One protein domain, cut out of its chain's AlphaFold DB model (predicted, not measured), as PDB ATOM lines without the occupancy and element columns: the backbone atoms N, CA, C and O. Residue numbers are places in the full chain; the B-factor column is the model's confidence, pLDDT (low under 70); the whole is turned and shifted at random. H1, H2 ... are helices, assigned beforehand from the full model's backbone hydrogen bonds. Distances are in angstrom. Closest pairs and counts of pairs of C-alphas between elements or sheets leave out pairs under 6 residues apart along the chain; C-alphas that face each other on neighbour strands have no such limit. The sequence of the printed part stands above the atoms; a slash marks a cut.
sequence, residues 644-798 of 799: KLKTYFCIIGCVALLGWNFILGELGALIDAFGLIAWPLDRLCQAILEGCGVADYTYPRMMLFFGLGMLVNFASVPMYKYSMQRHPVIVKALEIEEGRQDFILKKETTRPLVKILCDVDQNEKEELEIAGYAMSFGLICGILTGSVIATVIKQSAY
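AT A GLANCE: This is residues 644 to 798 of the 799 residues of the protein "Solute carrier 29 (Nucleoside transporters), member" of Perkinsus olseni (UniProt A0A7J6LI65). Helices H3, H4, H5 and H6 make a long, open frame with few contacts: H6 runs most of its length, and H3 at one end reaches it. H1 runs near H4, and short H2 follows it. The printed part has 155 residues, 133 of them in six named helices in the order H1 to H6, with no named strand; the class is all helix, and the whole is only just loose, close to extended, with a radius of gyration of the C-alphas of 22.1 A and spans of 73 by 32 by 27 A.

HOW THE PARTS SIT: H1, residues 644 to 666, is near H4, residues 698 to 724. H2, residues 668 to 671, is close to H1 but not clearly touching, C-alphas 664 and 671 being closest at 7.3 A. H3, residues 675 to 691, touches H6, residues 753 to 796, closest at C-alphas 676 and 790, 6.7 A. H4 and H5, residues 728 to 745, are about perpendicular at 84 degrees. Every O i to N i+4 pair is within hydrogen-bond range in H1 and H5, but 11 of 13 in H3, 22 of 23 in H4 and 39 of 40 in H6; H2 is too short.

IN THESE COORDINATES: H1 begins at C-alpha 644 (14.600, 19.474, 49.727); H6, 63.8 A long, ends at C-alpha 796 (-8.942, 25.491, 14.318).

THE WHOLE: The printed part has no cut, and no link is long. Mean pLDDT of the printed part is 73.4, with 63 residues under 70.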
ATOM      1  N   LYS A 644      14.926  18.169  49.135       55.69
ATOM      2  CA  LYS A 644      14.600  19.474  49.727       55.69
ATOM      3  C   LYS A 644      14.506  20.582  48.682       55.69
ATOM      4  O   LYS A 644      13.573  21.374  48.741       55.69
ATOM      5  N   LEU A 645      15.416  20.622  47.705       57.53
ATOM      6  CA  LEU A 645      15.400  21.640  46.650       57.53
ATOM      7  C   LEU A 645      14.140  21.503  45.781       57.53
ATOM      8  O   LEU A 645      13.482  22.497  45.482       57.53
ATOM      9  N   LYS A 646      13.734  20.263  45.473       60.81
ATOM     10  CA  LYS A 646      12.461  19.969  44.788       60.81
ATOM     11  C   LYS A 646      11.256  20.415  45.626       60.81
ATOM     12  O   LYS A 646      10.327  21.004  45.082       60.81
ATOM     13  N   THR A 647      11.279  20.186  46.942       62.19
ATOM     14  CA  THR A 647      10.238  20.657  47.868       62.19
ATOM     15  C   THR A 647      10.164  22.185  47.919       62.19
ATOM     16  O   THR A 647       9.063  22.722  47.844       62.19
ATOM     17  N   TYR A 648      11.292  22.900  47.974       56.75
ATOM     18  CA  TYR A 648      11.299  24.368  47.956       56.75
ATOM     19  C   TYR A 648      10.775  24.937  46.634       56.75
ATOM     20  O   TYR A 648       9.909  25.806  46.670       56.75
ATOM     21  N   PHE A 649      11.196  24.403  45.480       65.88
ATOM     22  CA  PHE A 649      10.622  24.790  44.185       65.88
ATOM     23  C   PHE A 649       9.112  24.517  44.107       65.88
ATOM     24  O   PHE A 649       8.370  25.354  43.600       65.88
ATOM     25  N   CYS A 650       8.639  23.392  44.655       62.28
ATOM     26  CA  CYS A 650       7.209  23.085  44.713       62.28
ATOM     27  C   CYS A 650       6.441  24.077  45.603       62.28
ATOM     28  O   CYS A 650       5.396  24.570  45.194       62.28
ATOM     29  N   ILE A 651       6.962  24.412  46.790       64.38
ATOM     30  CA  ILE A 651       6.332  25.377  47.708       64.38
ATOM     31  C   ILE A 651       6.309  26.781  47.091       64.38
ATOM     32  O   ILE A 651       5.266  27.427  47.110       64.38
ATOM     33  N   ILE A 652       7.420  27.241  46.508       66.19
ATOM     34  CA  ILE A 652       7.503  28.550  45.841       66.19
ATOM     35  C   ILE A 652       6.544  28.601  44.645       66.19
ATOM     36  O   ILE A 652       5.825  29.586  44.490       66.19
ATOM     37  N   GLY A 653       6.457  27.522  43.859       73.38
ATOM     38  CA  GLY A 653       5.465  27.372  42.794       73.38
ATOM     39  C   GLY A 653       4.031  27.491  43.316       73.38
ATOM     40  O   GLY A 653       3.271  28.317  42.821       73.38
ATOM     41  N   CYS A 654       3.667  26.741  44.360       60.81
ATOM     42  CA  CYS A 654       2.337  26.818  44.971       60.81
ATOM     43  C   CYS A 654       2.020  28.204  45.558       60.81
ATOM     44  O   CYS A 654       0.899  28.674  45.405       60.81
ATOM     45  N   VAL A 655       2.980  28.884  46.195       60.62
ATOM     46  CA  VAL A 655       2.780  30.233  46.763       60.62
ATOM     47  C   VAL A 655       2.634  31.288  45.662       60.62
ATOM     48  O   VAL A 655       1.741  32.130  45.745       60.62
ATOM     49  N   ALA A 656       3.432  31.214  44.593       59.91
ATOM     50  CA  ALA A 656       3.255  32.071  43.422       59.91
ATOM     51  C   ALA A 656       1.890  31.828  42.749       59.91
ATOM     52  O   ALA A 656       1.189  32.780  42.407       59.91
ATOM     53  N   LEU A 657       1.476  30.562  42.618       58.22
ATOM     54  CA  LEU A 657       0.181  30.179  42.053       58.22
ATOM     55  C   LEU A 657      -1.008  30.568  42.944       58.22
ATOM     56  O   LEU A 657      -2.065  30.878  42.410       58.22
ATOM     57  N   LEU A 658      -0.859  30.631  44.272       54.47
ATOM     58  CA  LEU A 658      -1.880  31.208  45.158       54.47
ATOM     59  C   LEU A 658      -2.083  32.704  44.880       54.47
ATOM     60  O   LEU A 658      -3.225  33.155  44.815       54.47
ATOM     61  N   GLY A 659      -0.998  33.447  44.632       55.16
ATOM     62  CA  GLY A 659      -1.072  34.831  44.158       55.16
ATOM     63  C   GLY A 659      -1.800  34.947  42.815       55.16
ATOM     64  O   GLY A 659      -2.712  35.758  42.685       55.16
ATOM     65  N   TRP A 660      -1.471  34.088  41.844       58.22
ATOM     66  CA  TRP A 660      -2.181  34.040  40.560       58.22
ATOM     67  C   TRP A 660      -3.653  33.640  40.694       58.22
ATOM     68  O   TRP A 660      -4.481  34.223  40.008       58.22
ATOM     69  N   ASN A 661      -4.014  32.711  41.583       53.69
ATOM     70  CA  ASN A 661      -5.409  32.323  41.810       53.69
ATOM     71  C   ASN A 661      -6.226  33.450  42.459       53.69
ATOM     72  O   ASN A 661      -7.384  33.637  42.099       53.69
ATOM     73  N   PHE A 662      -5.629  34.225  43.373       45.88
ATOM     74  CA  PHE A 662      -6.270  35.416  43.938       45.88
ATOM     75  C   PHE A 662      -6.462  36.497  42.865       45.88
ATOM     76  O   PHE A 662      -7.571  36.992  42.675       45.88
ATOM     77  N   ILE A 663      -5.404  36.784  42.095       51.72
ATOM     78  CA  ILE A 663      -5.441  37.726  40.969       51.72
ATOM     79  C   ILE A 663      -6.502  37.305  39.946       51.72
ATOM     80  O   ILE A 663      -7.323  38.131  39.579       51.72
ATOM     81  N   LEU A 664      -6.547  36.036  39.525       54.34
ATOM     82  CA  LEU A 664      -7.553  35.508  38.593       54.34
ATOM     83  C   LEU A 664      -8.979  35.553  39.166       54.34
ATOM     84  O   LEU A 664      -9.920  35.737  38.400       54.34
ATOM     85  N   GLY A 665      -9.144  35.426  40.486       49.34
ATOM     86  CA  GLY A 665     -10.433  35.585  41.162       49.34
ATOM     87  C   GLY A 665     -10.987  37.011  41.074       49.34
ATOM     88  O   GLY A 665     -12.168  37.189  40.781       49.34
ATOM     89  N   GLU A 666     -10.142  38.030  41.260       47.75
ATOM     90  CA  GLU A 666     -10.536  39.437  41.074       47.75
ATOM     91  C   GLU A 666     -10.586  39.841  39.586       47.75
ATOM     92  O   GLU A 666     -11.408  40.666  39.185       47.75
ATOM     93  N   LEU A 667      -9.789  39.197  38.725       48.06
ATOM     94  CA  LEU A 667      -9.802  39.348  37.264       48.06
ATOM     95  C   LEU A 667     -10.973  38.615  36.579       48.06
ATOM     96  O   LEU A 667     -10.856  38.248  35.411       48.06
ATOM     97  N   GLY A 668     -12.136  38.471  37.223       48.56
ATOM     98  CA  GLY A 668     -13.342  37.929  36.576       48.56
ATOM     99  C   GLY A 668     -13.656  38.614  35.233       48.56
ATOM    100  O   GLY A 668     -13.867  37.943  34.229       48.56
ATOM    101  N   ALA A 669     -13.522  39.945  35.175       49.91
ATOM    102  CA  ALA A 669     -13.694  40.739  33.950       49.91
ATOM    103  C   ALA A 669     -12.534  40.631  32.928       49.91
ATOM    104  O   ALA A 669     -12.659  41.106  31.802       49.91
ATOM    105  N   LEU A 670     -11.394  40.028  33.294       42.75
ATOM    106  CA  LEU A 670     -10.297  39.708  32.366       42.75
ATOM    107  C   LEU A 670     -10.298  38.224  31.962       42.75
ATOM    108  O   LEU A 670      -9.737  37.880  30.923       42.75
ATOM    109  N   ILE A 671     -10.970  37.351  32.719       51.62
ATOM    110  CA  ILE A 671     -11.290  35.982  32.297       51.62
ATOM    111  C   ILE A 671     -12.219  36.005  31.074       51.62
ATOM    112  O   ILE A 671     -12.042  35.171  30.192       51.62
ATOM    113  N   ASP A 672     -13.090  37.008  30.932       47.75
ATOM    114  CA  ASP A 672     -13.834  37.250  29.684       47.75
ATOM    115  C   ASP A 672     -12.904  37.539  28.482       47.75
ATOM    116  O   ASP A 672     -13.181  37.113  27.361       47.75
ATOM    117  N   ALA A 673     -11.758  38.196  28.703       46.38
ATOM    118  CA  ALA A 673     -10.771  38.497  27.656       46.38
ATOM    119  C   ALA A 673      -9.816  37.320  27.360       46.38
ATOM    120  O   ALA A 673      -9.460  37.081  26.206       46.38
ATOM    121  N   PHE A 674      -9.432  36.543  28.380       46.91
ATOM    122  CA  PHE A 674      -8.668  35.292  28.234       46.91
ATOM    123  C   PHE A 674      -9.558  34.061  27.958       46.91
ATOM    124  O   PHE A 674      -9.062  32.935  27.845       46.91
ATOM    125  N   GLY A 675     -10.868  34.264  27.793       49.53
ATOM    126  CA  GLY A 675     -11.884  33.213  27.717       49.53
ATOM    127  C   GLY A 675     -11.745  32.250  26.537       49.53
ATOM    128  O   GLY A 675     -12.309  31.165  26.586       49.53
ATOM    129  N   LEU A 676     -10.951  32.571  25.512       54.59
ATOM    130  CA  LEU A 676     -10.781  31.761  24.294       54.59
ATOM    131  C   LEU A 676     -10.351  30.297  24.521       54.59
ATOM    132  O   LEU A 676     -10.592  29.466  23.650       54.59
ATOM    133  N   ILE A 677      -9.744  29.969  25.667       62.06
ATOM    134  CA  ILE A 677      -9.403  28.584  26.056       62.06
ATOM    135  C   ILE A 677     -10.262  28.109  27.234       62.06
ATOM    136  O   ILE A 677     -10.724  26.968  27.248       62.06
ATOM    137  N   ALA A 678     -10.511  28.985  28.211       72.06
ATOM    138  CA  ALA A 678     -11.299  28.646  29.391       72.06
ATOM    139  C   ALA A 678     -12.772  28.365  29.048       72.06
ATOM    140  O   ALA A 678     -13.320  27.385  29.532       72.06
ATOM    141  N   TRP A 679     -13.401  29.169  28.187       81.00
ATOM    142  CA  TRP A 679     -14.828  29.088  27.858       81.00
ATOM    143  C   TRP A 679     -15.213  27.841  27.044       81.00
ATOM    144  O   TRP A 679     -16.193  27.199  27.421       81.00
ATOM    145  N   PRO A 680     -14.468  27.399  26.003       82.00
ATOM    146  CA  PRO A 680     -14.757  26.119  25.351       82.00
ATOM    147  C   PRO A 680     -14.604  24.926  26.301       82.00
ATOM    148  O   PRO A 680     -15.439  24.021  26.288       82.00
ATOM    149  N   LEU A 681     -13.579  24.938  27.165       81.31
ATOM    150  CA  LEU A 681     -13.390  23.881  28.158       81.31
ATOM    151  C   LEU A 681     -14.489  23.913  29.231       81.31
ATOM    152  O   LEU A 681     -14.969  22.865  29.644       81.31
ATOM    153  N   ASP A 682     -14.922  25.105  29.641       84.19
ATOM    154  CA  ASP A 682     -16.002  25.311  30.604       84.19
ATOM    155  C   ASP A 682     -17.343  24.818  30.059       84.19
ATOM    156  O   ASP A 682     -18.044  24.070  30.733       84.19
ATOM    157  N   ARG A 683     -17.663  25.140  28.800       88.12
ATOM    158  CA  ARG A 683     -18.851  24.619  28.111       88.12
ATOM    159  C   ARG A 683     -18.810  23.104  27.934       88.12
ATOM    160  O   ARG A 683     -19.844  22.462  28.093       88.12
ATOM    161  N   LEU A 684     -17.638  22.522  27.669       89.12
ATOM    162  CA  LEU A 684     -17.470  21.068  27.628       89.12
ATOM    163  C   LEU A 684     -17.676  20.436  29.017       89.12
ATOM    164  O   LEU A 684     -18.399  19.451  29.136       89.12
ATOM    165  N   CYS A 685     -17.097  21.016  30.071       89.81
ATOM    166  CA  CYS A 685     -17.277  20.545  31.447       89.81
ATOM    167  C   CYS A 685     -18.735  20.673  31.904       89.81
ATOM    168  O   CYS A 685     -19.262  19.739  32.502       89.81
ATOM    169  N   GLN A 686     -19.400  21.786  31.579       92.81
ATOM    170  CA  GLN A 686     -20.827  21.996  31.817       92.81
ATOM    171  C   GLN A 686     -21.657  20.912  31.119       92.81
ATOM    172  O   GLN A 686     -22.401  20.210  31.792       92.81
ATOM    173  N   ALA A 687     -21.475  20.705  29.810       94.31
ATOM    174  CA  ALA A 687     -22.228  19.704  29.051       94.31
ATOM    175  C   ALA A 687     -22.018  18.267  29.570       94.31
ATOM    176  O   ALA A 687     -22.957  17.473  29.588       94.31
ATOM    177  N   ILE A 688     -20.807  17.931  30.031       94.69
ATOM    178  CA  ILE A 688     -20.516  16.633  30.662       94.69
ATOM    179  C   ILE A 688     -21.221  16.513  32.021       94.69
ATOM    180  O   ILE A 688     -21.854  15.495  32.285       94.69
ATOM    181  N   LEU A 689     -21.151  17.534  32.881       94.38
ATOM    182  CA  LEU A 689     -21.745  17.501  34.223       94.38
ATOM    183  C   LEU A 689     -23.282  17.525  34.184       94.38
ATOM    184  O   LEU A 689     -23.919  16.761  34.910       94.38
ATOM    185  N   GLU A 690     -23.874  18.318  33.289       95.06
ATOM    186  CA  GLU A 690     -25.313  18.317  32.996       95.06
ATOM    187  C   GLU A 690     -25.753  16.967  32.407       95.06
ATOM    188  O   GLU A 690     -26.740  16.392  32.864       95.06
ATOM    189  N   GLY A 691     -24.975  16.393  31.479       94.50
ATOM    190  CA  GLY A 691     -25.198  15.045  30.939       94.50
ATOM    191  C   GLY A 691     -25.078  13.920  31.978       94.50
ATOM    192  O   GLY A 691     -25.714  12.877  31.835       94.50
ATOM    193  N   CYS A 692     -24.320  14.137  33.056       95.31
ATOM    194  CA  CYS A 692     -24.254  13.255  34.225       95.31
ATOM    195  C   CYS A 692     -25.342  13.537  35.284       95.31
ATOM    196  O   CYS A 692     -25.350  12.877  36.323       95.31
ATOM    197  N   GLY A 693     -26.247  14.497  35.058       96.81
ATOM    198  CA  GLY A 693     -27.318  14.854  35.996       96.81
ATOM    199  C   GLY A 693     -26.856  15.620  37.242       96.81
ATOM    200  O   GLY A 693     -27.572  15.652  38.245       96.81
ATOM    201  N   VAL A 694     -25.666  16.228  37.219       96.50
ATOM    202  CA  VAL A 694     -25.094  16.947  38.367       96.50
ATOM    203  C   VAL A 694     -25.660  18.369  38.432       96.50
ATOM    204  O   VAL A 694     -25.168  19.279  37.771       96.50
ATOM    205  N   ALA A 695     -26.701  18.554  39.248       91.19
ATOM    206  CA  ALA A 695     -27.438  19.819  39.353       91.19
ATOM    207  C   ALA A 695     -26.610  21.010  39.885       91.19
ATOM    208  O   ALA A 695     -26.891  22.146  39.514       91.19
ATOM    209  N   ASP A 696     -25.587  20.768  40.715       93.38
ATOM    210  CA  ASP A 696     -24.571  21.771  41.065       93.38
ATOM    211  C   ASP A 696     -23.228  21.411  40.420       93.38
ATOM    212  O   ASP A 696     -22.369  20.742  41.000       93.38
ATOM    213  N   TYR A 697     -23.054  21.858  39.178       89.69
ATOM    214  CA  TYR A 697     -21.801  21.717  38.444       89.69
ATOM    215  C   TYR A 697     -20.725  22.722  38.888       89.69
ATOM    216  O   TYR A 697     -19.574  22.580  38.476       89.69
ATOM    217  N   THR A 698     -21.040  23.706  39.743       88.75
ATOM    218  CA  THR A 698     -20.137  24.813  40.117       88.75
ATOM    219  C   THR A 698     -18.883  24.315  40.834       88.75
ATOM    220  O   THR A 698     -17.760  24.670  40.468       88.75
ATOM    221  N   TYR A 699     -19.063  23.450  41.836       87.62
ATOM    222  CA  TYR A 699     -17.960  22.902  42.623       87.62
ATOM    223  C   TYR A 699     -17.125  21.858  41.845       87.62
ATOM    224  O   TYR A 699     -15.897  22.003  41.809       87.62
ATOM    225  N   PRO A 700     -17.720  20.867  41.137       88.81
ATOM    226  CA  PRO A 700     -16.971  19.962  40.260       88.81
ATOM    227  C   PRO A 700     -16.179  20.684  39.159       88.81
ATOM    228  O   PRO A 700     -15.030  20.325  38.908       88.81
ATOM    229  N   ARG A 701     -16.745  21.738  38.554       85.69
ATOM    230  CA  ARG A 701     -16.072  22.629  37.591       85.69
ATOM    231  C   ARG A 701     -14.798  23.235  38.181       85.69
ATOM    232  O   ARG A 701     -13.734  23.099  37.582       85.69
ATOM    233  N   MET A 702     -14.879  23.868  39.355       84.12
ATOM    234  CA  MET A 702     -13.698  24.456  40.007       84.12
ATOM    235  C   MET A 702     -12.639  23.398  40.345       84.12
ATOM    236  O   MET A 702     -11.458  23.616  40.078       84.12
ATOM    237  N   MET A 703     -13.053  22.234  40.858       86.31
ATOM    238  CA  MET A 703     -12.154  21.100  41.111       86.31
ATOM    239  C   MET A 703     -11.452  20.605  39.839       86.31
ATOM    240  O   MET A 703     -10.249  20.345  39.871       86.31
ATOM    241  N   LEU A 704     -12.167  20.509  38.713       88.12
ATOM    242  CA  LEU A 704     -11.608  20.059  37.437       88.12
ATOM    243  C   LEU A 704     -10.598  21.072  36.885       88.12
ATOM    244  O   LEU A 704      -9.473  20.685  36.572       88.12
ATOM    245  N   PHE A 705     -10.941  22.364  36.838       86.31
ATOM    246  CA  PHE A 705     -10.010  23.414  36.403       86.31
ATOM    247  C   PHE A 705      -8.760  23.491  37.293       86.31
ATOM    248  O   PHE A 705      -7.645  23.580  36.774       86.31
ATOM    249  N   PHE A 706      -8.914  23.395  38.617       84.38
ATOM    250  CA  PHE A 706      -7.787  23.389  39.553       84.38
ATOM    251  C   PHE A 706      -6.907  22.137  39.390       84.38
ATOM    252  O   PHE A 706      -5.681  22.242  39.336       84.38
ATOM    253  N   GLY A 707      -7.516  20.956  39.236       89.06
ATOM    254  CA  GLY A 707      -6.810  19.699  38.982       89.06
ATOM    255  C   GLY A 707      -6.052  19.695  37.651       89.06
ATOM    256  O   GLY A 707      -4.890  19.288  37.610       89.06
ATOM    257  N   LEU A 708      -6.664  20.211  36.580       86.94
ATOM    258  CA  LEU A 708      -6.028  20.360  35.270       86.94
ATOM    259  C   LEU A 708      -4.868  21.367  35.325       86.94
ATOM    260  O   LEU A 708      -3.782  21.082  34.824       86.94
ATOM    261  N   GLY A 709      -5.065  22.509  35.991       84.25
ATOM    262  CA  GLY A 709      -4.019  23.506  36.216       84.25
ATOM    263  C   GLY A 709      -2.837  22.940  37.006       84.25
ATOM    264  O   GLY A 709      -1.684  23.141  36.623       84.25
ATOM    265  N   MET A 710      -3.090  22.162  38.064       84.94
ATOM    266  CA  MET A 710      -2.026  21.443  38.773       84.94
ATOM    267  C   MET A 710      -1.323  20.416  37.878       84.94
ATOM    268  O   MET A 710      -0.098  20.365  37.899       84.94
ATOM    269  N   LEU A 711      -2.045  19.641  37.061       85.56
ATOM    270  CA  LEU A 711      -1.444  18.683  36.121       85.56
ATOM    271  C   LEU A 711      -0.532  19.362  35.089       85.56
ATOM    272  O   LEU A 711       0.594  18.908  34.883       85.56
ATOM    273  N   VAL A 712      -0.971  20.473  34.491       86.00
ATOM    274  CA  VAL A 712      -0.153  21.265  33.557       86.00
ATOM    275  C   VAL A 712       1.087  21.830  34.254       86.00
ATOM    276  O   VAL A 712       2.171  21.794  33.678       86.00
ATOM    277  N   ASN A 713       0.977  22.265  35.513       81.19
ATOM    278  CA  ASN A 713       2.126  22.717  36.302       81.19
ATOM    279  C   ASN A 713       3.089  21.570  36.678       81.19
ATOM    280  O   ASN A 713       4.306  21.723  36.576       81.19
ATOM    281  N   PHE A 714       2.580  20.388  37.037       84.56
ATOM    282  CA  PHE A 714       3.410  19.202  37.282       84.56
ATOM    283  C   PHE A 714       4.094  18.675  36.012       84.56
ATOM    284  O   PHE A 714       5.179  18.104  36.112       84.56
ATOM    285  N   ALA A 715       3.511  18.891  34.828       83.75
ATOM    286  CA  ALA A 715       4.134  18.587  33.541       83.75
ATOM    287  C   ALA A 715       5.148  19.662  33.097       83.75
ATOM    288  O   ALA A 715       6.201  19.332  32.546       83.75
ATOM    289  N   SER A 716       4.875  20.944  33.363       84.50
ATOM    290  CA  SER A 716       5.739  22.049  32.935       84.50
ATOM    291  C   SER A 716       7.036  22.142  33.741       84.50
ATOM    292  O   SER A 716       8.071  22.437  33.153       84.50
ATOM    293  N   VAL A 717       7.048  21.812  35.039       83.31
ATOM    294  CA  VAL A 717       8.274  21.802  35.869       83.31
ATOM    295  C   VAL A 717       9.395  20.894  35.309       83.31
ATOM    296  O   VAL A 717      10.507  21.395  35.106       83.31
ATOM    297  N   PRO A 718       9.181  19.591  35.023       85.62
ATOM    298  CA  PRO A 718      10.218  18.743  34.433       85.62
ATOM    299  C   PRO A 718      10.549  19.134  32.986       85.62
ATOM    300  O   PRO A 718      11.716  19.061  32.602       85.62
ATOM    301  N   MET A 719       9.572  19.607  32.201       86.56
ATOM    302  CA  MET A 719       9.801  20.085  30.831       86.56
ATOM    303  C   MET A 719      10.684  21.344  30.805       86.56
ATOM    304  O   MET A 719      11.644  21.416  30.038       86.56
ATOM    305  N   TYR A 720      10.413  22.303  31.694       81.75
ATOM    306  CA  TYR A 720      11.214  23.509  31.897       81.75
ATOM    307  C   TYR A 720      12.626  23.153  32.356       81.75
ATOM    308  O   TYR A 720      13.586  23.656  31.776       81.75
ATOM    309  N   LYS A 721      12.775  22.226  33.318       83.75
ATOM    310  CA  LYS A 721      14.096  21.724  33.725       83.75
ATOM    311  C   LYS A 721      14.862  21.136  32.535       83.75
ATOM    312  O   LYS A 721      16.008  21.520  32.323       83.75
ATOM    313  N   TYR A 722      14.245  20.247  31.757       88.00
ATOM    314  CA  TYR A 722      14.907  19.582  30.629       88.00
ATOM    315  C   TYR A 722      15.305  20.562  29.511       88.00
ATOM    316  O   TYR A 722      16.373  20.423  28.915       88.00
ATOM    317  N   SER A 723      14.481  21.586  29.266       85.19
ATOM    318  CA  SER A 723      14.796  22.684  28.345       85.19
ATOM    319  C   SER A 723      15.964  23.537  28.864       85.19
ATOM    320  O   SER A 723      16.978  23.704  28.183       85.19
ATOM    321  N   MET A 724      15.879  24.002  30.116       82.38
ATOM    322  CA  MET A 724      16.888  24.865  30.737       82.38
ATOM    323  C   MET A 724      18.237  24.180  30.959       82.38
ATOM    324  O   MET A 724      19.260  24.849  30.860       82.38
ATOM    325  N   GLN A 725      18.282  22.861  31.170       87.75
ATOM    326  CA  GLN A 725      19.538  22.103  31.292       87.75
ATOM    327  C   GLN A 725      20.467  22.229  30.070       87.75
ATOM    328  O   GLN A 725      21.655  21.950  30.195       87.75
ATOM    329  N   ARG A 726      19.963  22.663  28.905       85.88
ATOM    330  CA  ARG A 726      20.773  22.918  27.700       85.88
ATOM    331  C   ARG A 726      21.225  24.377  27.550       85.88
ATOM    332  O   ARG A 726      21.990  24.679  26.638       85.88
ATOM    333  N   HIS A 727      20.756  25.292  28.399       85.62
ATOM    334  CA  HIS A 727      21.078  26.714  28.290       85.62
ATOM    335  C   HIS A 727      22.450  27.014  28.930       85.62
ATOM    336  O   HIS A 727      22.649  26.691  30.102       85.62
ATOM    337  N   PRO A 728      23.404  27.667  28.235       86.88
ATOM    338  CA  PRO A 728      24.799  27.763  28.690       86.88
ATOM    339  C   PRO A 728      24.995  28.537  30.005       86.88
ATOM    340  O   PRO A 728      25.995  28.335  30.690       86.88
ATOM    341  N   VAL A 729      24.043  29.394  30.391       83.56
ATOM    342  CA  VAL A 729      24.043  30.063  31.709       83.56
ATOM    343  C   VAL A 729      23.646  29.090  32.828       83.56
ATOM    344  O   VAL A 729      24.246  29.108  33.899       83.56
ATOM    345  N   ILE A 730      22.678  28.205  32.571       81.12
ATOM    346  CA  ILE A 730      22.214  27.193  33.534       81.12
ATOM    347  C   ILE A 730      23.283  26.116  33.729       81.12
ATOM    348  O   ILE A 730      23.518  25.708  34.861       81.12
ATOM    349  N   VAL A 731      23.973  25.705  32.658       89.19
ATOM    350  CA  VAL A 731      25.104  24.763  32.742       89.19
ATOM    351  C   VAL A 731      26.169  25.288  33.710       89.19
ATOM    352  O   VAL A 731      26.507  24.594  34.663       89.19
ATOM    353  N   LYS A 732      26.600  26.549  33.565       88.00
ATOM    354  CA  LYS A 732      27.566  27.172  34.490       88.00
ATOM    355  C   LYS A 732      27.055  27.290  35.926       88.00
ATOM    356  O   LYS A 732      27.824  27.095  36.860       88.00
ATOM    357  N   ALA A 733      25.771  27.592  36.123       82.12
ATOM    358  CA  ALA A 733      25.182  27.622  37.461       82.12
ATOM    359  C   ALA A 733      25.199  26.231  38.128       82.12
ATOM    360  O   ALA A 733      25.511  26.123  39.312       82.12
ATOM    361  N   LEU A 734      24.938  25.165  37.361       84.25
ATOM    362  CA  LEU A 734      25.010  23.780  37.833       84.25
ATOM    363  C   LEU A 734      26.455  23.334  38.117       84.25
ATOM    364  O   LEU A 734      26.685  22.707  39.146       84.25
ATOM    365  N   GLU A 735      27.429  23.711  37.279       88.75
ATOM    366  CA  GLU A 735      28.867  23.488  37.529       88.75
ATOM    367  C   GLU A 735      29.323  24.148  38.848       88.75
ATOM    368  O   GLU A 735      30.059  23.551  39.638       88.75
ATOM    369  N   ILE A 736      28.846  25.369  39.126       84.56
ATOM    370  CA  ILE A 736      29.104  26.078  40.388       84.56
ATOM    371  C   ILE A 736      28.425  25.366  41.569       84.56
ATOM    372  O   ILE A 736      29.051  25.198  42.617       84.56
ATOM    373  N   GLU A 737      27.171  24.922  41.430       82.06
ATOM    374  CA  GLU A 737      26.446  24.222  42.501       82.06
ATOM    375  C   GLU A 737      27.070  22.853  42.827       82.06
ATOM    376  O   GLU A 737      27.235  22.517  44.002       82.06
ATOM    377  N   GLU A 738      27.498  22.092  41.817       86.75
ATOM    378  CA  GLU A 738      28.233  20.833  41.987       86.75
ATOM    379  C   GLU A 738      29.567  21.073  42.713       86.75
ATOM    380  O   GLU A 738      29.853  20.425  43.725       86.75
ATOM    381  N   GLY A 739      30.320  22.104  42.308       88.56
ATOM    382  CA  GLY A 739      31.524  22.554  43.014       88.56
ATOM    383  C   GLY A 739      31.273  22.966  44.474       88.56
ATOM    384  O   GLY A 739      32.097  22.677  45.348       88.56
ATOM    385  N   ARG A 740      30.122  23.583  44.787       77.50
ATOM    386  CA  ARG A 740      29.719  23.882  46.176       77.50
ATOM    387  C   ARG A 740      29.409  22.612  46.972       77.50
ATOM    388  O   ARG A 740      29.819  22.532  48.130       77.50
ATOM    389  N   GLN A 741      28.706  21.632  46.400       76.56
ATOM    390  CA  GLN A 741      28.410  20.368  47.094       76.56
ATOM    391  C   GLN A 741      29.699  19.607  47.424       76.56
ATOM    392  O   GLN A 741      29.884  19.164  48.560       76.56
ATOM    393  N   ASP A 742      30.632  19.554  46.478       79.44
ATOM    394  CA  ASP A 742      31.936  18.917  46.652       79.44
ATOM    395  C   ASP A 742      32.793  19.630  47.729       79.44
ATOM    396  O   ASP A 742      33.465  18.984  48.538       79.44
ATOM    397  N   PHE A 743      32.682  20.962  47.842       71.88
ATOM    398  CA  PHE A 743      33.303  21.755  48.916       71.88
ATOM    399  C   PHE A 743      32.633  21.560  50.293       71.88
ATOM    400  O   PHE A 743      33.303  21.591  51.327       71.88
ATOM    401  N   ILE A 744      31.315  21.334  50.335       73.50
ATOM    402  CA  ILE A 744      30.568  21.028  51.570       73.50
ATOM    403  C   ILE A 744      30.907  19.622  52.088       73.50
ATOM    404  O   ILE A 744      30.971  19.425  53.301       73.50
ATOM    405  N   LEU A 745      31.163  18.660  51.197       67.88
ATOM    406  CA  LEU A 745      31.537  17.288  51.557       67.88
ATOM    407  C   LEU A 745      32.999  17.156  52.033       67.88
ATOM    408  O   LEU A 745      33.311  16.227  52.776       67.88
ATOM    409  N   LYS A 746      33.887  18.089  51.666       62.41
ATOM    410  CA  LYS A 746      35.334  18.076  51.990       62.41
ATOM    411  C   LYS A 746      35.716  19.016  53.149       62.41
ATOM    412  O   LYS A 746      36.802  19.592  53.160       62.41
ATOM    413  N   LYS A 747      34.816  19.227  54.116       53.75
ATOM    414  CA  LYS A 747      34.866  20.385  55.028       53.75
ATOM    415  C   LYS A 747      35.766  20.251  56.272       53.75
ATOM    416  O   LYS A 747      35.331  20.519  57.387       53.75
ATOM    417  N   GLU A 748      37.051  19.981  56.054       44.81
ATOM    418  CA  GLU A 748      38.128  20.498  56.912       44.81
ATOM    419  C   GLU A 748      38.929  21.533  56.112       44.81
ATOM    420  O   GLU A 748      39.724  21.189  55.242       44.81
ATOM    421  N   THR A 749      38.707  22.828  56.365       51.66
ATOM    422  CA  THR A 749      39.398  23.895  55.622       51.66
ATOM    423  C   THR A 749      39.869  25.020  56.534       51.66
ATOM    424  O   THR A 749      39.054  25.727  57.125       51.66
ATOM    425  N   THR A 750      41.176  25.283  56.539       48.97
ATOM    426  CA  THR A 750      41.858  26.392  57.240       48.97
ATOM    427  C   THR A 750      41.674  27.766  56.550       48.97
ATOM    428  O   THR A 750      42.555  28.621  56.534       48.97
ATOM    429  N   ARG A 751      40.468  27.974  56.003       60.44
ATOM    430  CA  ARG A 751      39.827  29.228  55.562       60.44
ATOM    431  C   ARG A 751      39.943  30.445  56.506       60.44
ATOM    432  O   ARG A 751      39.194  30.439  57.481       60.44
ATOM    433  N   PRO A 752      40.730  31.519  56.272       66.56
ATOM    434  CA  PRO A 752      40.518  32.771  57.010       66.56
ATOM    435  C   PRO A 752      39.106  33.332  56.758       66.56
ATOM    436  O   PRO A 752      38.706  33.542  55.611       66.56
ATOM    437  N   LEU A 753      38.365  33.589  57.843       63.84
ATOM    438  CA  LEU A 753      36.912  33.833  57.844       63.84
ATOM    439  C   LEU A 753      36.453  34.959  56.897       63.84
ATOM    440  O   LEU A 753      35.415  34.844  56.254       63.84
ATOM    441  N   VAL A 754      37.252  36.025  56.783       67.94
ATOM    442  CA  VAL A 754      36.960  37.198  55.938       67.94
ATOM    443  C   VAL A 754      36.797  36.813  54.468       67.94
ATOM    444  O   VAL A 754      35.929  37.353  53.792       67.94
ATOM    445  N   LYS A 755      37.584  35.847  53.970       70.62
ATOM    446  CA  LYS A 755      37.475  35.425  52.570       70.62
ATOM    447  C   LYS A 755      36.179  34.652  52.319       70.62
ATOM    448  O   LYS A 755      35.526  34.900  51.320       70.62
ATOM    449  N   ILE A 756      35.763  33.819  53.276       70.56
ATOM    450  CA  ILE A 756      34.489  33.086  53.218       70.56
ATOM    451  C   ILE A 756      33.302  34.063  53.175       70.56
ATOM    452  O   ILE A 756      32.367  33.838  52.419       70.56
ATOM    453  N   LEU A 757      33.352  35.163  53.937       61.16
ATOM    454  CA  LEU A 757      32.322  36.211  53.901       61.16
ATOM    455  C   LEU A 757      32.254  36.919  52.537       61.16
ATOM    456  O   LEU A 757      31.178  37.006  51.960       61.16
ATOM    457  N   CYS A 758      33.391  37.348  51.978       69.69
ATOM    458  CA  CYS A 758      33.406  37.965  50.646       69.69
ATOM    459  C   CYS A 758      32.978  37.001  49.527       69.69
ATOM    460  O   CYS A 758      32.354  37.436  48.561       69.69
ATOM    461  N   ASP A 759      33.303  35.711  49.655       68.44
ATOM    462  CA  ASP A 759      32.850  34.678  48.726       68.44
ATOM    463  C   ASP A 759      31.312  34.488  48.841       68.44
ATOM    464  O   ASP A 759      30.652  34.270  47.830       68.44
ATOM    465  N   VAL A 760      30.700  34.632  50.029       68.69
ATOM    466  CA  VAL A 760      29.230  34.569  50.219       68.69
ATOM    467  C   VAL A 760      28.509  35.790  49.630       68.69
ATOM    468  O   VAL A 760      27.573  35.600  48.854       68.69
ATOM    469  N   ASP A 761      28.971  37.016  49.908       67.75
ATOM    470  CA  ASP A 761      28.351  38.260  49.403       67.75
ATOM    471  C   ASP A 761      28.250  38.300  47.862       67.75
ATOM    472  O   ASP A 761      27.334  38.900  47.295       67.75
ATOM    473  N   GLN A 762      29.203  37.677  47.158       69.12
ATOM    474  CA  GLN A 762      29.174  37.575  45.694       69.12
ATOM    475  C   GLN A 762      28.132  36.557  45.211       69.12
ATOM    476  O   GLN A 762      27.388  36.845  44.274       69.12
ATOM    477  N   ASN A 763      28.029  35.410  45.888       67.62
ATOM    478  CA  ASN A 763      27.087  34.348  45.540       67.62
ATOM    479  C   ASN A 763      25.617  34.778  45.720       67.62
ATOM    480  O   ASN A 763      24.814  34.521  44.827       67.62
ATOM    481  N   GLU A 764      25.259  35.494  46.798       68.75
ATOM    482  CA  GLU A 764      23.879  35.995  46.984       68.75
ATOM    483  C   GLU A 764      23.438  36.929  45.843       68.75
ATOM    484  O   GLU A 764      22.290  36.895  45.395       68.75
ATOM    485  N   LYS A 765      24.362  37.751  45.328       66.81
ATOM    486  CA  LYS A 765      24.082  38.671  44.220       66.81
ATOM    487  C   LYS A 765      23.902  37.938  42.887       66.81
ATOM    488  O   LYS A 765      23.018  38.310  42.116       66.81
ATOM    489  N   GLU A 766      24.714  36.920  42.608       74.88
ATOM    490  CA  GLU A 766      24.563  36.096  41.401       74.88
ATOM    491  C   GLU A 766      23.261  35.278  41.442       74.88
ATOM    492  O   GLU A 766      22.548  35.208  40.441       74.88
ATOM    493  N   GLU A 767      22.874  34.756  42.610       66.31
ATOM    494  CA  GLU A 767      21.589  34.071  42.813       66.31
ATOM    495  C   GLU A 767      20.384  35.005  42.607       66.31
ATOM    496  O   GLU A 767      19.417  34.618  41.946       66.31
ATOM    497  N   LEU A 768      20.450  36.254  43.087       63.72
ATOM    498  CA  LEU A 768      19.426  37.278  42.832       63.72
ATOM    499  C   LEU A 768      19.310  37.647  41.343       63.72
ATOM    500  O   LEU A 768      18.200  37.814  40.836       63.72
ATOM    501  N   GLU A 769      20.433  37.750  40.628       71.44
ATOM    502  CA  GLU A 769      20.433  38.029  39.185       71.44
ATOM    503  C   GLU A 769      19.858  36.842  38.391       71.44
ATOM    504  O   GLU A 769      18.978  37.040  37.549       71.44
ATOM    505  N   ILE A 770      20.239  35.603  38.723       75.44
ATOM    506  CA  ILE A 770      19.668  34.379  38.133       75.44
ATOM    507  C   ILE A 770      18.158  34.276  38.409       75.44
ATOM    508  O   ILE A 770      17.394  33.957  37.493       75.44
ATOM    509  N   ALA A 771      17.700  34.588  39.625       66.62
ATOM    510  CA  ALA A 771      16.277  34.593  39.968       66.62
ATOM    511  C   ALA A 771      15.485  35.627  39.144       66.62
ATOM    512  O   ALA A 771      14.404  35.313  38.637       66.62
ATOM    513  N   GLY A 772      16.043  36.826  38.937       75.06
ATOM    514  CA  GLY A 772      15.458  37.854  38.072       75.06
ATOM    515  C   GLY A 772      15.325  37.407  36.611       75.06
ATOM    516  O   GLY A 772      14.270  37.600  35.996       75.06
ATOM    517  N   TYR A 773      16.349  36.744  36.063       68.06
ATOM    518  CA  TYR A 773      16.288  36.166  34.716       68.06
ATOM    519  C   TYR A 773      15.283  35.010  34.615       68.06
ATOM    520  O   TYR A 773      14.507  34.966  33.663       68.06
ATOM    521  N   ALA A 774      15.230  34.108  35.598       76.00
ATOM    522  CA  ALA A 774      14.275  32.998  35.603       76.00
ATOM    523  C   ALA A 774      12.814  33.483  35.680       76.00
ATOM    524  O   ALA A 774      11.959  32.987  34.946       76.00
ATOM    525  N   MET A 775      12.528  34.480  36.525       70.00
ATOM    526  CA  MET A 775      11.182  35.039  36.687       70.00
ATOM    527  C   MET A 775      10.714  35.796  35.436       70.00
ATOM    528  O   MET A 775       9.592  35.589  34.973       70.00
ATOM    529  N   SER A 776      11.577  36.637  34.856       64.88
ATOM    530  CA  SER A 776      11.256  37.380  33.629       64.88
ATOM    531  C   SER A 776      11.121  36.464  32.408       64.88
ATOM    532  O   SER A 776      10.168  36.614  31.643       64.88
ATOM    533  N   PHE A 777      11.990  35.459  32.260       72.56
ATOM    534  CA  PHE A 777      11.866  34.453  31.204       72.56
ATOM    535  C   PHE A 777      10.586  33.619  31.352       72.56
ATOM    536  O   PHE A 777       9.879  33.411  30.368       72.56
ATOM    537  N   GLY A 778      10.240  33.188  32.572       79.81
ATOM    538  CA  GLY A 778       8.999  32.456  32.842       79.81
ATOM    539  C   GLY A 778       7.747  33.246  32.446       79.81
ATOM    540  O   GLY A 778       6.851  32.700  31.804       79.81
ATOM    541  N   LEU A 779       7.721  34.550  32.745       69.44
ATOM    542  CA  LEU A 779       6.638  35.456  32.351       69.44
ATOM    543  C   LEU A 779       6.553  35.618  30.822       69.44
ATOM    544  O   LEU A 779       5.469  35.487  30.252       69.44
ATOM    545  N   ILE A 780       7.685  35.833  30.142       75.94
ATOM    546  CA  ILE A 780       7.738  35.968  28.675       75.94
ATOM    547  C   ILE A 780       7.297  34.667  27.986       75.94
ATOM    548  O   ILE A 780       6.455  34.703  27.087       75.94
ATOM    549  N   CYS A 781       7.796  33.508  28.426       77.56
ATOM    550  CA  CYS A 781       7.371  32.214  27.892       77.56
ATOM    551  C   CYS A 781       5.896  31.913  28.177       77.56
ATOM    552  O   CYS A 781       5.240  31.339  27.310       77.56
ATOM    553  N   GLY A 782       5.352  32.320  29.328       81.81
ATOM    554  CA  GLY A 782       3.922  32.206  29.624       81.81
ATOM    555  C   GLY A 782       3.060  32.975  28.619       81.81
ATOM    556  O   GLY A 782       2.166  32.394  28.001       81.81
ATOM    557  N   ILE A 783       3.386  34.251  28.382       76.94
ATOM    558  CA  ILE A 783       2.679  35.110  27.417       76.94
ATOM    559  C   ILE A 783       2.805  34.557  25.990       76.94
ATOM    560  O   ILE A 783       1.797  34.436  25.293       76.94
ATOM    561  N   LEU A 784       4.011  34.181  25.552       70.31
ATOM    562  CA  LEU A 784       4.232  33.649  24.202       70.31
ATOM    563  C   LEU A 784       3.507  32.314  23.986       70.31
ATOM    564  O   LEU A 784       2.836  32.143  22.971       70.31
ATOM    565  N   THR A 785       3.580  31.392  24.950       79.75
ATOM    566  CA  THR A 785       2.924  30.078  24.851       79.75
ATOM    567  C   THR A 785       1.403  30.229  24.832       79.75
ATOM    568  O   THR A 785       0.747  29.643  23.974       79.75
ATOM    569  N   GLY A 786       0.839  31.077  25.701       83.12
ATOM    570  CA  GLY A 786      -0.590  31.401  25.682       83.12
ATOM    571  C   GLY A 786      -1.033  32.025  24.353       83.12
ATOM    572  O   GLY A 786      -2.056  31.629  23.800       83.12
ATOM    573  N   SER A 787      -0.229  32.934  23.790       65.25
ATOM    574  CA  SER A 787      -0.519  33.612  22.515       65.25
ATOM    575  C   SER A 787      -0.491  32.662  21.311       65.25
ATOM    576  O   SER A 787      -1.363  32.730  20.441       65.25
ATOM    577  N   VAL A 788       0.487  31.749  21.257       75.31
ATOM    578  CA  VAL A 788       0.585  30.726  20.203       75.31
ATOM    579  C   VAL A 788      -0.576  29.738  20.303       75.31
ATOM    580  O   VAL A 788      -1.243  29.498  19.298       75.31
ATOM    581  N   ILE A 789      -0.883  29.225  21.500       78.56
ATOM    582  CA  ILE A 789      -2.007  28.295  21.696       78.56
ATOM    583  C   ILE A 789      -3.340  28.974  21.339       78.56
ATOM    584  O   ILE A 789      -4.138  28.387  20.613       78.56
ATOM    585  N   ALA A 790      -3.561  30.227  21.751       72.75
ATOM    586  CA  ALA A 790      -4.758  30.985  21.377       72.75
ATOM    587  C   ALA A 790      -4.869  31.214  19.857       72.75
ATOM    588  O   ALA A 790      -5.970  31.192  19.310       72.75
ATOM    589  N   THR A 791      -3.743  31.387  19.156       70.31
ATOM    590  CA  THR A 791      -3.719  31.549  17.694       70.31
ATOM    591  C   THR A 791      -4.036  30.237  16.973       70.31
ATOM    592  O   THR A 791      -4.855  30.242  16.054       70.31
ATOM    593  N   VAL A 792      -3.461  29.113  17.417       73.69
ATOM    594  CA  VAL A 792      -3.776  27.776  16.885       73.69
ATOM    595  C   VAL A 792      -5.250  27.441  17.113       73.69
ATOM    596  O   VAL A 792      -5.934  27.077  16.162       73.69
ATOM    597  N   ILE A 793      -5.766  27.646  18.332       64.81
ATOM    598  CA  ILE A 793      -7.177  27.388  18.665       64.81
ATOM    599  C   ILE A 793      -8.111  28.263  17.824       64.81
ATOM    600  O   ILE A 793      -9.095  27.760  17.283       64.81
ATOM    601  N   LYS A 794      -7.780  29.551  17.641       72.25
ATOM    602  CA  LYS A 794      -8.541  30.446  16.762       72.25
ATOM    603  C   LYS A 794      -8.554  29.936  15.320       72.25
ATOM    604  O   LYS A 794      -9.616  29.929  14.712       72.25
ATOM    605  N   GLN A 795      -7.424  29.483  14.775       72.19
ATOM    606  CA  GLN A 795      -7.379  28.918  13.421       72.19
ATOM    607  C   GLN A 795      -8.193  27.620  13.302       72.19
ATOM    608  O   GLN A 795      -8.957  27.487  12.351       72.19
ATOM    609  N   SER A 796      -8.129  26.720  14.289       67.88
ATOM    610  CA  SER A 796      -8.942  25.491  14.318       67.88
ATOM    611  C   SER A 796     -10.436  25.707  14.604       67.88
ATOM    612  O   SER A 796     -11.194  24.750  14.555       67.88
ATOM    613  N   ALA A 797     -10.858  26.934  14.927       66.00
ATOM    614  CA  ALA A 797     -12.265  27.323  15.067       66.00
ATOM    615  C   ALA A 797     -12.806  28.085  13.835       66.00
ATOM    616  O   ALA A 797     -13.975  28.463  13.810       66.00
ATOM    617  N   TYR A 798     -11.953  28.327  12.832       64.38
ATOM    618  CA  TYR A 798     -12.308  28.867  11.510       64.38
ATOM    619  C   TYR A 798     -12.202  27.809  10.388       64.38
ATOM    620  O   TYR A 798     -12.386  28.151   9.219       64.38
TER     621      TYR A 798